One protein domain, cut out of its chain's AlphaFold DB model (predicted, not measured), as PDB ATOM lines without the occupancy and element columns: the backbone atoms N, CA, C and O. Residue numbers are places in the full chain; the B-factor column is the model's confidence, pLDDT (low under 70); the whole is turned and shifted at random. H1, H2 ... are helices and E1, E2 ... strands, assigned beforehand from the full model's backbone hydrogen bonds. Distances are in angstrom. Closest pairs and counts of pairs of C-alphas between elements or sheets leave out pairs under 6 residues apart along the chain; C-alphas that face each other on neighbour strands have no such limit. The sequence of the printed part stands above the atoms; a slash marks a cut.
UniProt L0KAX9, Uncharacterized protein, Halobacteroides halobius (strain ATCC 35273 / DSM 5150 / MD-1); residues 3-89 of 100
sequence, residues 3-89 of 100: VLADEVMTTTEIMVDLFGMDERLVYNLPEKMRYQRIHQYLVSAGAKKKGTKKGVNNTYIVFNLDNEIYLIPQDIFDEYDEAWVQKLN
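AT A GLANCE: This is residues 3 to 89 of the 100 residues of an uncharacterized protein of Halobacteroides halobius (strain ATCC 35273 / DSM 5150 / MD-1) (UniProt L0KAX9). Picture a small sheet of three strands with one helix, H3, packed slantwise over one of its faces, and two shorter helices beyond: H1 packs on H3, and H2 packs on H1. From this body the last stretch, residues 78 to 89 with H4, sticks out as a free arm. The printed part has 87 residues with four named helices and three named strands, in the order H1 H2 H3 E1 E2 E3 H4, and its class is mixed, helices and strands. The sheet order is E1, E2, E3, antiparallel throughout. The whole is compact, with a radius of gyration of the C-alphas of 13.3 A, and spans 38 by 30 by 28 A.

HOW THE PARTS SIT: Look first at E1, residues 48 to 54, E2, residues 59 to 65, and E3, residues 68 to 73: they form a meander, each strand the antiparallel neighbour of the one before. In the hairpin of E1 and E2, at 154 degrees, N 50 and O 62 are 2.8 A apart, within hydrogen-bond range. In the hairpin of E2 and E3, at 152 degrees, find N 63 and O 70 within that range at 2.9 A. H3, residues 31 to 44, is on the sheet at a height of 9.5 A, giving two layers, a helix on one face of a sheet. It lies over E2 and E3 and runs slantwise to the strands, at 45 degrees to E3 on the local plane; their closest C-alphas, those of Tyr 35 and Ile 72, are 6.6 A apart. H1, residues 11 to 19, touches H3 at a steep tilt of 42 degrees, the same way, with the C-alphas of Thr 11 and Arg 34 closest at 6.5 A. H2, residues 23 to 27, touches H1, where the C-alphas of Thr 12 and Val 26 are closest at 6.1 A. H4, residues 82 to 88, touches no helix and is not on the sheet. In H1, H2 and H3 every O i to N i+4 pair is within hydrogen-bond range; in H4, 2 of 3 are.

IN THESE COORDINATES: Find C-alpha 11 at (169.979, 93.604, 191.662), where H1 begins its 11.2 A. H2 covers 6.5 A. Start H3 at C-alpha 31, (174.719, 97.991, 187.707), and go 20.0 A to C-alpha 44. E1, E2 and E3 measure 18.4, 19.5 and 16.6 A. H4 runs 10.3 A to C-alpha 88 at (166.591, 111.983, 180.556).

THE WHOLE: The two C-alphas farthest apart, those of Asp 6 and Gln 86, are 39.7 A apart. The printed part has no cut, and no link is long. Read the B-factor column at residues 77 to 89: there the model's pLDDT is under 70, against a mean of 83.7 for the printed part.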
ATOM      1  N   VAL A   3     166.605  92.427 200.925       85.25
ATOM      2  CA  VAL A   3     166.850  91.544 202.064       85.25
ATOM      3  C   VAL A   3     165.498  91.112 202.609       85.25
ATOM      4  O   VAL A   3     164.703  91.950 203.050       85.25
ATOM      5  N   LEU A   4     165.262  89.807 202.547       82.06
ATOM      6  CA  LEU A   4     164.128  89.102 203.129       82.06
ATOM      7  C   LEU A   4     164.590  88.356 204.390       82.06
ATOM      8  O   LEU A   4     165.764  88.398 204.760       82.06
ATOM      9  N   ALA A   5     163.654  87.726 205.103       77.88
ATOM     10  CA  ALA A   5     163.955  87.038 206.360       77.88
ATOM     11  C   ALA A   5     164.884  85.822 206.168       77.88
ATOM     12  O   ALA A   5     165.686  85.512 207.047       77.88
ATOM     13  N   ASP A   6     164.776  85.163 205.020       83.81
ATOM     14  CA  ASP A   6     165.426  83.905 204.656       83.81
ATOM     15  C   ASP A   6     166.256  83.998 203.365       83.81
ATOM     16  O   ASP A   6     167.018  83.083 203.060       83.81
ATOM     17  N   GLU A   7     166.171  85.115 202.641       85.62
ATOM     18  CA  GLU A   7     166.790  85.274 201.326       85.62
ATOM     19  C   GLU A   7     167.386  86.674 201.115       85.62
ATOM     20  O   GLU A   7     166.926  87.684 201.656       85.62
ATOM     21  N   VAL A   8     168.431  86.741 200.290       87.06
ATOM     22  CA  VAL A   8     169.003  87.995 199.797       87.06
ATOM     23  C   VAL A   8     168.942  87.987 198.278       87.06
ATOM     24  O   VAL A   8     169.629  87.195 197.645       87.06
ATOM     25  N   MET A   9     168.183  88.922 197.706       91.69
ATOM     26  CA  MET A   9     168.081  89.092 196.259       91.69
ATOM     27  C   MET A   9     169.058  90.163 195.760       91.69
ATOM     28  O   MET A   9     169.110  91.311 196.237       91.69
ATOM     29  N   THR A  10     169.825  89.792 194.747       92.31
ATOM     30  CA  THR A  10     170.716  90.640 193.960       92.31
ATOM     31  C   THR A  10     169.940  91.676 193.147       92.31
ATOM     32  O   THR A  10     168.721  91.618 192.999       92.31
ATOM     33  N   THR A  11     170.640  92.668 192.585       91.25
ATOM     34  CA  THR A  11     169.979  93.604 191.662       91.25
ATOM     35  C   THR A  11     169.444  92.901 190.426       91.25
ATOM     36  O   THR A  11     168.414  93.328 189.926       91.25
ATOM     37  N   THR A  12     170.085  91.828 189.961       92.75
ATOM     38  CA  THR A  12     169.607  91.074 188.801       92.75
ATOM     39  C   THR A  12     168.254  90.432 189.073       92.75
ATOM     40  O   THR A  12     167.315  90.674 188.322       92.75
ATOM     41  N   GLU A  13     168.124  89.709 190.185       93.44
ATOM     42  CA  GLU A  13     166.870  89.046 190.570       93.44
ATOM     43  C   GLU A  13     165.742  90.056 190.786       93.44
ATOM     44  O   GLU A  13     164.632  89.847 190.315       93.44
ATOM     45  N   ILE A  14     166.040  91.210 191.392       93.62
ATOM     46  CA  ILE A  14     165.059  92.297 191.540       93.62
ATOM     47  C   ILE A  14     164.620  92.842 190.174       93.62
ATOM     48  O   ILE A  14     163.452  93.180 189.995       93.62
ATOM     49  N   MET A  15     165.536  92.959 189.205       94.00
ATOM     50  CA  MET A  15     165.191  93.429 187.860       94.00
ATOM     51  C   MET A  15     164.279  92.440 187.120       94.00
ATOM     52  O   MET A  15     163.382  92.868 186.394       94.00
ATOM     53  N   VAL A  16     164.500  91.139 187.300       94.50
ATOM     54  CA  VAL A  16     163.643  90.092 186.726       94.50
ATOM     55  C   VAL A  16     162.268  90.114 187.398       94.50
ATOM     56  O   VAL A  16     161.259  90.201 186.706       94.50
ATOM     57  N   ASP A  17     162.237  90.115 188.730       91.88
ATOM     58  CA  ASP A  17     161.016  90.018 189.536       91.88
ATOM     59  C   ASP A  17     160.110  91.255 189.397       91.88
ATOM     60  O   ASP A  17     158.945  91.147 189.019       91.88
ATOM     61  N   LEU A  18     160.652  92.458 189.617       90.81
ATOM     62  CA  LEU A  18     159.848  93.687 189.648       90.81
ATOM     63  C   LEU A  18     159.576  94.290 188.268       90.81
ATOM     64  O   LEU A  18     158.607  95.030 188.101       90.81
ATOM     65  N   PHE A  19     160.444  94.035 187.285       91.69
ATOM     66  CA  PHE A  19     160.367  94.680 185.969       91.69
ATOM     67  C   PHE A  19     160.156  93.690 184.817       91.69
ATOM     68  O   PHE A  19     160.113  94.121 183.664       91.69
ATOM     69  N   GLY A  20     160.037  92.387 185.100       91.44
ATOM     70  CA  GLY A  20     159.806  91.350 184.089       91.44
ATOM     71  C   GLY A  20     160.914  91.263 183.039       91.44
ATOM     72  O   GLY A  20     160.649  90.903 181.891       91.44
ATOM     73  N   MET A  21     162.139  91.671 183.382       91.31
ATOM     74  CA  MET A  21     163.250  91.690 182.433       91.31
ATOM     75  C   MET A  21     163.832  90.291 182.234       91.31
ATOM     76  O   MET A  21     164.057  89.572 183.200       91.31
ATOM     77  N   ASP A  22     164.156  89.937 180.988       92.25
ATOM     78  CA  ASP A  22     164.945  88.735 180.706       92.25
ATOM     79  C   ASP A  22     166.344  88.868 181.320       92.25
ATOM     80  O   ASP A  22     167.016  89.892 181.156       92.25
ATOM     81  N   GLU A  23     166.798  87.821 182.002       90.25
ATOM     82  CA  GLU A  23     168.056  87.817 182.748       90.25
ATOM     83  C   GLU A  23     169.264  88.203 181.872       90.25
ATOM     84  O   GLU A  23     170.126  88.981 182.292       90.25
ATOM     85  N   ARG A  24     169.291  87.772 180.599       90.94
ATOM     86  CA  ARG A  24     170.367  88.121 179.653       90.94
ATOM     87  C   ARG A  24     170.399  89.616 179.365       90.94
ATOM     88  O   ARG A  24     171.474  90.188 179.195       90.94
ATOM     89  N   LEU A  25     169.237  90.266 179.317       87.69
ATOM     90  CA  LEU A  25     169.149  91.716 179.132       87.69
ATOM     91  C   LEU A  25     169.600  92.466 180.384       87.69
ATOM     92  O   LEU A  25     170.215  93.526 180.270       87.69
ATOM     93  N   VAL A  26     169.346  91.914 181.569       90.00
ATOM     94  CA  VAL A  26     169.766  92.518 182.838       90.00
ATOM     95  C   VAL A  26     171.290  92.534 182.981       90.00
ATOM     96  O   VAL A  26     171.846  93.537 183.439       90.00
ATOM     97  N   TYR A  27     171.978  91.479 182.536       88.00
ATOM     98  CA  TYR A  27     173.446  91.439 182.517       88.00
ATOM     99  C   TYR A  27     174.072  92.446 181.545       88.00
ATOM    100  O   TYR A  27     175.184  92.914 181.786       88.00
ATOM    101  N   ASN A  28     173.345  92.838 180.497       88.94
ATOM    102  CA  ASN A  28     173.775  93.890 179.574       88.94
ATOM    103  C   ASN A  28     173.523  95.309 180.115       88.94
ATOM    104  O   ASN A  28     173.996  96.284 179.529       88.94
ATOM    105  N   LEU A  29     172.788  95.455 181.225       87.25
ATOM    106  CA  LEU A  29     172.592  96.744 181.881       87.25
ATOM    107  C   LEU A  29     173.726  97.034 182.872       87.25
ATOM    108  O   LEU A  29     174.040  96.183 183.703       87.25
ATOM    109  N   PRO A  30     174.280  98.257 182.889       89.81
ATOM    110  CA  PRO A  30     175.171  98.691 183.957       89.81
ATOM    111  C   PRO A  30     174.495  98.586 185.328       89.81
ATOM    112  O   PRO A  30     173.328  98.954 185.487       89.81
ATOM    113  N   GLU A  31     175.242  98.152 186.344       87.38
ATOM    114  CA  GLU A  31     174.719  97.991 187.707       87.38
ATOM    115  C   GLU A  31     174.117  99.288 188.266       87.38
ATOM    116  O   GLU A  31     173.036  99.266 188.858       87.38
ATOM    117  N   LYS A  32     174.756 100.430 187.986       86.50
ATOM    118  CA  LYS A  32     174.245 101.764 188.327       86.50
ATOM    119  C   LYS A  32     172.832 101.998 187.785       86.50
ATOM    120  O   LYS A  32     171.955 102.418 188.533       86.50
ATOM    121  N   MET A  33     172.579 101.653 186.519       88.69
ATOM    122  CA  MET A  33     171.249 101.794 185.916       88.69
ATOM    123  C   MET A  33     170.214 100.875 186.568       88.69
ATOM    124  O   MET A  33     169.065 101.282 186.749       88.69
ATOM    125  N   ARG A  34     170.605  99.656 186.963       91.50
ATOM    126  CA  ARG A  34     169.713  98.756 187.715       91.50
ATOM    127  C   ARG A  34     169.322  99.381 189.052       91.50
ATOM    128  O   ARG A  34     168.136  99.477 189.357       91.50
ATOM    129  N   TYR A  35     170.291  99.885 189.817       91.56
ATOM    130  CA  TYR A  35     170.002 100.558 191.085       91.56
ATOM    131  C   TYR A  35     169.167 101.830 190.923       91.56
ATOM    132  O   TYR A  35     168.274 102.054 191.737       91.56
ATOM    133  N   GLN A  36     169.404 102.637 189.886       89.38
ATOM    134  CA  GLN A  36     168.595 103.826 189.602       89.38
ATOM    135  C   GLN A  36     167.130 103.459 189.338       89.38
ATOM    136  O   GLN A  36     166.237 104.081 189.912       89.38
ATOM    137  N   ARG A  37     166.870 102.415 188.536       91.69
ATOM    138  CA  ARG A  37     165.504 101.924 188.286       91.69
ATOM    139  C   ARG A  37     164.837 101.415 189.557       91.69
ATOM    140  O   ARG A  37     163.701 101.787 189.835       91.69
ATOM    141  N   ILE A  38     165.554 100.622 190.354       93.25
ATOM    142  CA  ILE A  38     165.051 100.125 191.641       93.25
ATOM    143  C   ILE A  38     164.751 101.300 192.582       93.25
ATOM    144  O   ILE A  38     163.696 101.335 193.202       93.25
ATOM    145  N   HIS A  39     165.632 102.297 192.659       92.31
ATOM    146  CA  HIS A  39     165.414 103.494 193.469       92.31
ATOM    147  C   HIS A  39     164.173 104.279 193.017       92.31
ATOM    148  O   HIS A  39     163.336 104.626 193.847       92.31
ATOM    149  N   GLN A  40     164.023 104.524 191.712       90.75
ATOM    150  CA  GLN A  40     162.843 105.192 191.152       90.75
ATOM    151  C   GLN A  40     161.557 104.423 191.468       90.75
ATOM    152  O   GLN A  40     160.586 105.032 191.914       90.75
ATOM    153  N   TYR A  41     161.578 103.097 191.307       93.62
ATOM    154  CA  TYR A  41     160.468 102.229 191.688       93.62
ATOM    155  C   TYR A  41     160.111 102.402 193.169       93.62
ATOM    156  O   TYR A  41     158.972 102.741 193.476       93.62
ATOM    157  N   LEU A  42     161.086 102.278 194.075       92.50
ATOM    158  CA  LEU A  42     160.875 102.408 195.520       92.50
ATOM    159  C   LEU A  42     160.271 103.766 195.895       92.50
ATOM    160  O   LEU A  42     159.331 103.823 196.685       92.50
ATOM    161  N   VAL A  43     160.773 104.855 195.309       90.19
ATOM    162  CA  VAL A  43     160.224 106.200 195.534       90.19
ATOM    163  C   VAL A  43     158.784 106.293 195.022       90.19
ATOM    164  O   VAL A  43     157.916 106.777 195.746       90.19
ATOM    165  N   SER A  44     158.512 105.795 193.812       91.44
ATOM    166  CA  SER A  44     157.168 105.828 193.217       91.44
ATOM    167  C   SER A  44     156.151 104.959 193.965       91.44
ATOM    168  O   SER A  44     154.985 105.331 194.063       91.44
ATOM    169  N   ALA A  45     156.604 103.848 194.551       93.25
ATOM    170  CA  ALA A  45     155.800 102.929 195.350       93.25
ATOM    171  C   ALA A  45     155.602 103.405 196.803       93.25
ATOM    172  O   ALA A  45     154.936 102.738 197.588       93.25
ATOM    173  N   GLY A  46     156.173 104.554 197.190       93.19
ATOM    174  CA  GLY A  46     156.017 105.111 198.536       93.19
ATOM    175  C   GLY A  46     156.872 104.427 199.609       93.19
ATOM    176  O   GLY A  46     156.526 104.470 200.793       93.19
ATOM    177  N   ALA A  47     157.996 103.812 199.227       94.19
ATOM    178  CA  ALA A  47     158.917 103.184 200.167       94.19
ATOM    179  C   ALA A  47     159.445 104.195 201.200       94.19
ATOM    180  O   ALA A  47     159.874 105.307 200.880       94.19
ATOM    181  N   LYS A  48     159.478 103.787 202.469       94.25
ATOM    182  CA  LYS A  48     159.960 104.624 203.573       94.25
ATOM    183  C   LYS A  48     161.472 104.496 203.707       94.25
ATOM    184  O   LYS A  48     161.986 103.412 203.986       94.25
ATOM    185  N   LYS A  49     162.192 105.612 203.596       93.00
ATOM    186  CA  LYS A  49     163.618 105.676 203.943       93.00
ATOM    187  C   LYS A  49     163.785 105.478 205.454       93.00
ATOM    188  O   LYS A  49     163.260 106.259 206.243       93.00
ATOM    189  N   LYS A  50     164.505 104.430 205.859       92.12
ATOM    190  CA  LYS A  50     164.759 104.085 207.272       92.12
ATOM    191  C   LYS A  50     166.066 104.671 207.806       92.12
ATOM    192  O   LYS A  50     166.201 104.826 209.012       92.12
ATOM    193  N   GLY A  51     167.007 105.005 206.925       90.38
ATOM    194  CA  GLY A  51     168.291 105.594 207.298       90.38
ATOM    195  C   GLY A  51     169.400 105.191 206.337       90.38
ATOM    196  O   GLY A  51     169.135 104.835 205.186       90.38
ATOM    197  N   THR A  52     170.638 105.242 206.820       90.88
ATOM    198  CA  THR A  52     171.816 104.738 206.113       90.88
ATOM    199  C   THR A  52     172.532 103.676 206.947       90.88
ATOM    200  O   THR A  52     172.463 103.677 208.176       90.88
ATOM    201  N   LYS A  53     173.204 102.738 206.279       88.75
ATOM    202  CA  LYS A  53     173.985 101.667 206.901       88.75
ATOM    203  C   LYS A  53     175.364 101.611 206.258       88.75
ATOM    204  O   LYS A  53     175.476 101.502 205.040       88.75
ATOM    205  N   LYS A  54     176.415 101.672 207.074       88.44
ATOM    206  CA  LYS A  54     177.798 101.548 206.603       88.44
ATOM    207  C   LYS A  54     178.122 100.072 206.358       88.44
ATOM    208  O   LYS A  54     178.010  99.259 207.273       88.44
ATOM    209  N   GLY A  55     178.470  99.731 205.123       81.44
ATOM    210  CA  GLY A  55     179.075  98.453 204.762       81.44
ATOM    211  C   GLY A  55     180.602  98.534 204.773       81.44
ATOM    212  O   GLY A  55     181.177  99.555 205.142       81.44
ATOM    213  N   VAL A  56     181.253  97.444 204.360       78.50
ATOM    214  CA  VAL A  56     182.724  97.346 204.330       78.50
ATOM    215  C   VAL A  56     183.327  98.362 203.355       78.50
ATOM    216  O   VAL A  56     184.262  99.062 203.722       78.50
ATOM    217  N   ASN A  57     182.739  98.489 202.160       79.88
ATOM    218  CA  ASN A  57     183.253  99.363 201.099       79.88
ATOM    219  C   ASN A  57     182.335 100.555 200.791       79.88
ATOM    220  O   ASN A  57     182.827 101.609 200.407       79.88
ATOM    221  N   ASN A  58     181.020 100.420 201.010       81.25
ATOM    222  CA  ASN A  58     180.033 101.431 200.617       81.25
ATOM    223  C   ASN A  58     179.097 101.777 201.776       81.25
ATOM    224  O   ASN A  58     178.835 100.953 202.658       81.25
ATOM    225  N   THR A  59     178.536 102.984 201.744       88.69
ATOM    226  CA  THR A  59     177.382 103.348 202.577       88.69
ATOM    227  C   THR A  59     176.112 103.072 201.790       88.69
ATOM    228  O   THR A  59     176.031 103.419 200.619       88.69
ATOM    229  N   TYR A  60     175.122 102.451 202.420       90.56
ATOM    230  CA  TYR A  60     173.850 102.099 201.801       90.56
ATOM    231  C   TYR A  60     172.726 102.946 202.377       90.56
ATOM    232  O   TYR A  60     172.635 103.120 203.590       90.56
ATOM    233  N   ILE A  61     171.825 103.410 201.524       91.75
ATOM    234  CA  ILE A  61     170.515 103.924 201.897       91.75
ATOM    235  C   ILE A  61     169.579 102.730 202.092       91.75
ATOM    236  O   ILE A  61     169.481 101.851 201.233       91.75
ATOM    237  N   VAL A  62     168.893 102.709 203.233       93.81
ATOM    238  CA  VAL A  62     167.949 101.651 203.596       93.81
ATOM    239  C   VAL A  62     166.529 102.130 203.316       93.81
ATOM    240  O   VAL A  62     166.060 103.092 203.932       93.81
ATOM    241  N   PHE A  63     165.837 101.435 202.420       94.44
ATOM    242  CA  PHE A  63     164.415 101.619 202.150       94.44
ATOM    243  C   PHE A  63     163.613 100.454 202.712       94.44
ATOM    244  O   PHE A  63     164.098  99.327 202.793       94.44
ATOM    245  N   ASN A  64     162.374 100.737 203.094       94.62
ATOM    246  CA  ASN A  64     161.410  99.739 203.516       94.62
ATOM    247  C   ASN A  64     160.106  99.922 202.743       94.62
ATOM    248  O   ASN A  64     159.508 100.999 202.791       94.62
ATOM    249  N   LEU A  65     159.692  98.870 202.047       93.44
ATOM    250  CA  LEU A  65     158.455  98.794 201.277       93.44
ATOM    251  C   LEU A  65     157.788  97.471 201.652       93.44
ATOM    252  O   LEU A  65     158.445  96.444 201.569       93.44
ATOM    253  N   ASP A  66     156.552  97.506 202.148       89.81
ATOM    254  CA  ASP A  66     155.753  96.311 202.478       89.81
ATOM    255  C   ASP A  66     156.488  95.230 203.295       89.81
ATOM    256  O   ASP A  66     156.444  94.045 202.989       89.81
ATOM    257  N   ASN A  67     157.168  95.645 204.373       85.50
ATOM    258  CA  ASN A  67     158.018  94.801 205.237       85.50
ATOM    259  C   ASN A  67     159.283  94.223 204.584       85.50
ATOM    260  O   ASN A  67     160.060  93.550 205.257       85.50
ATOM    261  N   GLU A  68     159.566  94.572 203.339       90.56
ATOM    262  CA  GLU A  68     160.802  94.219 202.655       90.56
ATOM    263  C   GLU A  68     161.839  95.329 202.841       90.56
ATOM    264  O   GLU A  68     161.508  96.520 202.923       90.56
ATOM    265  N   ILE A  69     163.113  94.949 202.942       93.88
ATOM    266  CA  ILE A  69     164.215  95.896 203.109       93.88
ATOM    267  C   ILE A  69     165.019  95.953 201.819       93.88
ATOM    268  O   ILE A  69     165.493  94.938 201.320       93.88
ATOM    269  N   TYR A  70     165.244  97.160 201.319       93.81
ATOM    270  CA  TYR A  70     166.067  97.405 200.145       93.81
ATOM    271  C   TYR A  70     167.305  98.204 200.538       93.81
ATOM    272  O   TYR A  70     167.223  99.209 201.248       93.81
ATOM    273  N   LEU A  71     168.459  97.751 200.057       92.94
ATOM    274  CA  LEU A  71     169.750  98.404 200.214       92.94
ATOM    275  C   LEU A  71     170.195  98.947 198.858       92.94
ATOM    276  O   LEU A  71     170.400  98.185 197.903       92.94
ATOM    277  N   ILE A  72     170.341 100.267 198.800       91.56
ATOM    278  CA  ILE A  72     170.802 101.009 197.627       91.56
ATOM    279  C   ILE A  72     172.118 101.688 198.017       91.56
ATOM    280  O   ILE A  72     172.111 102.422 199.003       91.56
ATOM    281  N   PRO A  73     173.243 101.442 197.329       89.62
ATOM    282  CA  PRO A  73     174.479 102.167 197.604       89.62
ATOM    283  C   PRO A  73     174.241 103.684 197.515       89.62
ATOM    284  O   PRO A  73     173.382 104.140 196.767       89.62
ATOM    285  N   GLN A  74     174.929 104.473 198.328       84.88
ATOM    286  CA  GLN A  74     174.798 105.931 198.322       84.88
ATOM    287  C   GLN A  74     175.671 106.553 197.224       84.88
ATOM    288  O   GLN A  74     175.259 107.494 196.556       84.88
ATOM    289  N   ASP A  75     176.838 105.960 197.002       77.06
ATOM    290  CA  ASP A  75     177.893 106.399 196.093       77.06
ATOM    291  C   ASP A  75     177.525 106.286 194.607       77.06
ATOM    292  O   ASP A  75     178.072 107.009 193.779       77.06
ATOM    293  N   ILE A  76     176.532 105.462 194.249       71.50
ATOM    294  CA  ILE A  76     176.024 105.407 192.866       71.50
ATOM    295  C   ILE A  76     175.410 106.735 192.403       71.50
ATOM    296  O   ILE A  76     175.251 106.915 191.198       71.50
ATOM    297  N   PHE A  77     175.062 107.640 193.324       66.19
ATOM    298  CA  PHE A  77     174.493 108.951 193.006       66.19
ATOM    299  C   PHE A  77     175.537 110.082 193.011       66.19
ATOM    300  O   PHE A  77     175.231 111.169 192.527       66.19
ATOM    301  N   ASP A  78     176.750 109.840 193.526       57.97
ATOM    302  CA  ASP A  78     177.732 110.898 193.806       57.97
ATOM    303  C   ASP A  78     178.713 111.149 192.642       57.97
ATOM    304  O   ASP A  78     179.153 112.281 192.442       57.97
ATOM    305  N   GLU A  79     179.025 110.150 191.809       47.09
ATOM    306  CA  GLU A  79     179.928 110.338 190.662       47.09
ATOM    307  C   GLU A  79     179.150 110.502 189.335       47.09
ATOM    308  O   GLU A  79     178.682 109.540 188.715       47.09
ATOM    309  N   TYR A  80     179.039 111.764 188.889       47.56
ATOM    310  CA  TYR A  80     178.699 112.214 187.522       47.56
ATOM    311  C   TYR A  80     177.257 112.024 186.991       47.56
ATOM    312  O   TYR A  80     177.060 111.871 185.783       47.56
ATOM    313  N   ASP A  81     176.220 112.109 187.831       48.84
ATOM    314  CA  ASP A  81     174.822 111.988 187.362       48.84
ATOM    315  C   ASP A  81     174.150 113.281 186.857       48.84
ATOM    316  O   ASP A  81     173.143 113.183 186.158       48.84
ATOM    317  N   GLU A  82     174.696 114.484 187.075       49.19
ATOM    318  CA  GLU A  82     174.073 115.714 186.535       49.19
ATOM    319  C   GLU A  82     173.995 115.710 184.996       49.19
ATOM    320  O   GLU A  82     172.960 116.047 184.418       49.19
ATOM    321  N   ALA A  83     175.042 115.236 184.314       49.66
ATOM    322  CA  ALA A  83     175.076 115.167 182.850       49.66
ATOM    323  C   ALA A  83     174.169 114.064 182.263       49.66
ATOM    324  O   ALA A  83     173.815 114.115 181.082       49.66
ATOM    325  N   TRP A  84     173.793 113.061 183.065       49.97
ATOM    326  CA  TRP A  84     172.944 111.946 182.632       49.97
ATOM    327  C   TRP A  84     171.462 112.206 182.944       49.97
ATOM    328  O   TRP A  84     170.606 111.982 182.090       49.97
ATOM    329  N   VAL A  85     171.164 112.800 184.106       48.91
ATOM    330  CA  VAL A  85     169.819 113.272 184.485       48.91
ATOM    331  C   VAL A  85     169.315 114.344 183.514       48.91
ATOM    332  O   VAL A  85     168.149 114.307 183.120       48.91
ATOM    333  N   GLN A  86     170.186 115.241 183.033       51.31
ATOM    334  CA  GLN A  86     169.796 116.217 182.006       51.31
ATOM    335  C   GLN A  86     169.464 115.583 180.645       51.31
ATOM    336  O   GLN A  86     168.621 116.113 179.927       51.31
ATOM    337  N   LYS A  87     170.040 114.422 180.298       50.75
ATOM    338  CA  LYS A  87     169.703 113.697 179.057       50.75
ATOM    339  C   LYS A  87     168.387 112.916 179.134       50.75
ATOM    340  O   LYS A  87     167.853 112.540 178.095       50.75
ATOM    341  N   LEU A  88     167.860 112.681 180.335       45.56
ATOM    342  CA  LEU A  88     166.591 111.983 180.556       45.56
ATOM    343  C   LEU A  88     165.386 112.913 180.730       45.56
ATOM    344  O   LEU A  88     164.281 112.415 180.926       45.56
ATOM    345  N   ASN A  89     165.566 114.235 180.656       39.22
ATOM    346  CA  ASN A  89     164.470 115.200 180.713       39.22
ATOM    347  C   ASN A  89     164.026 115.543 179.275       39.22
ATOM    348  O   ASN A  89     164.679 116.351 178.615       39.22
TER     349      ASN A  89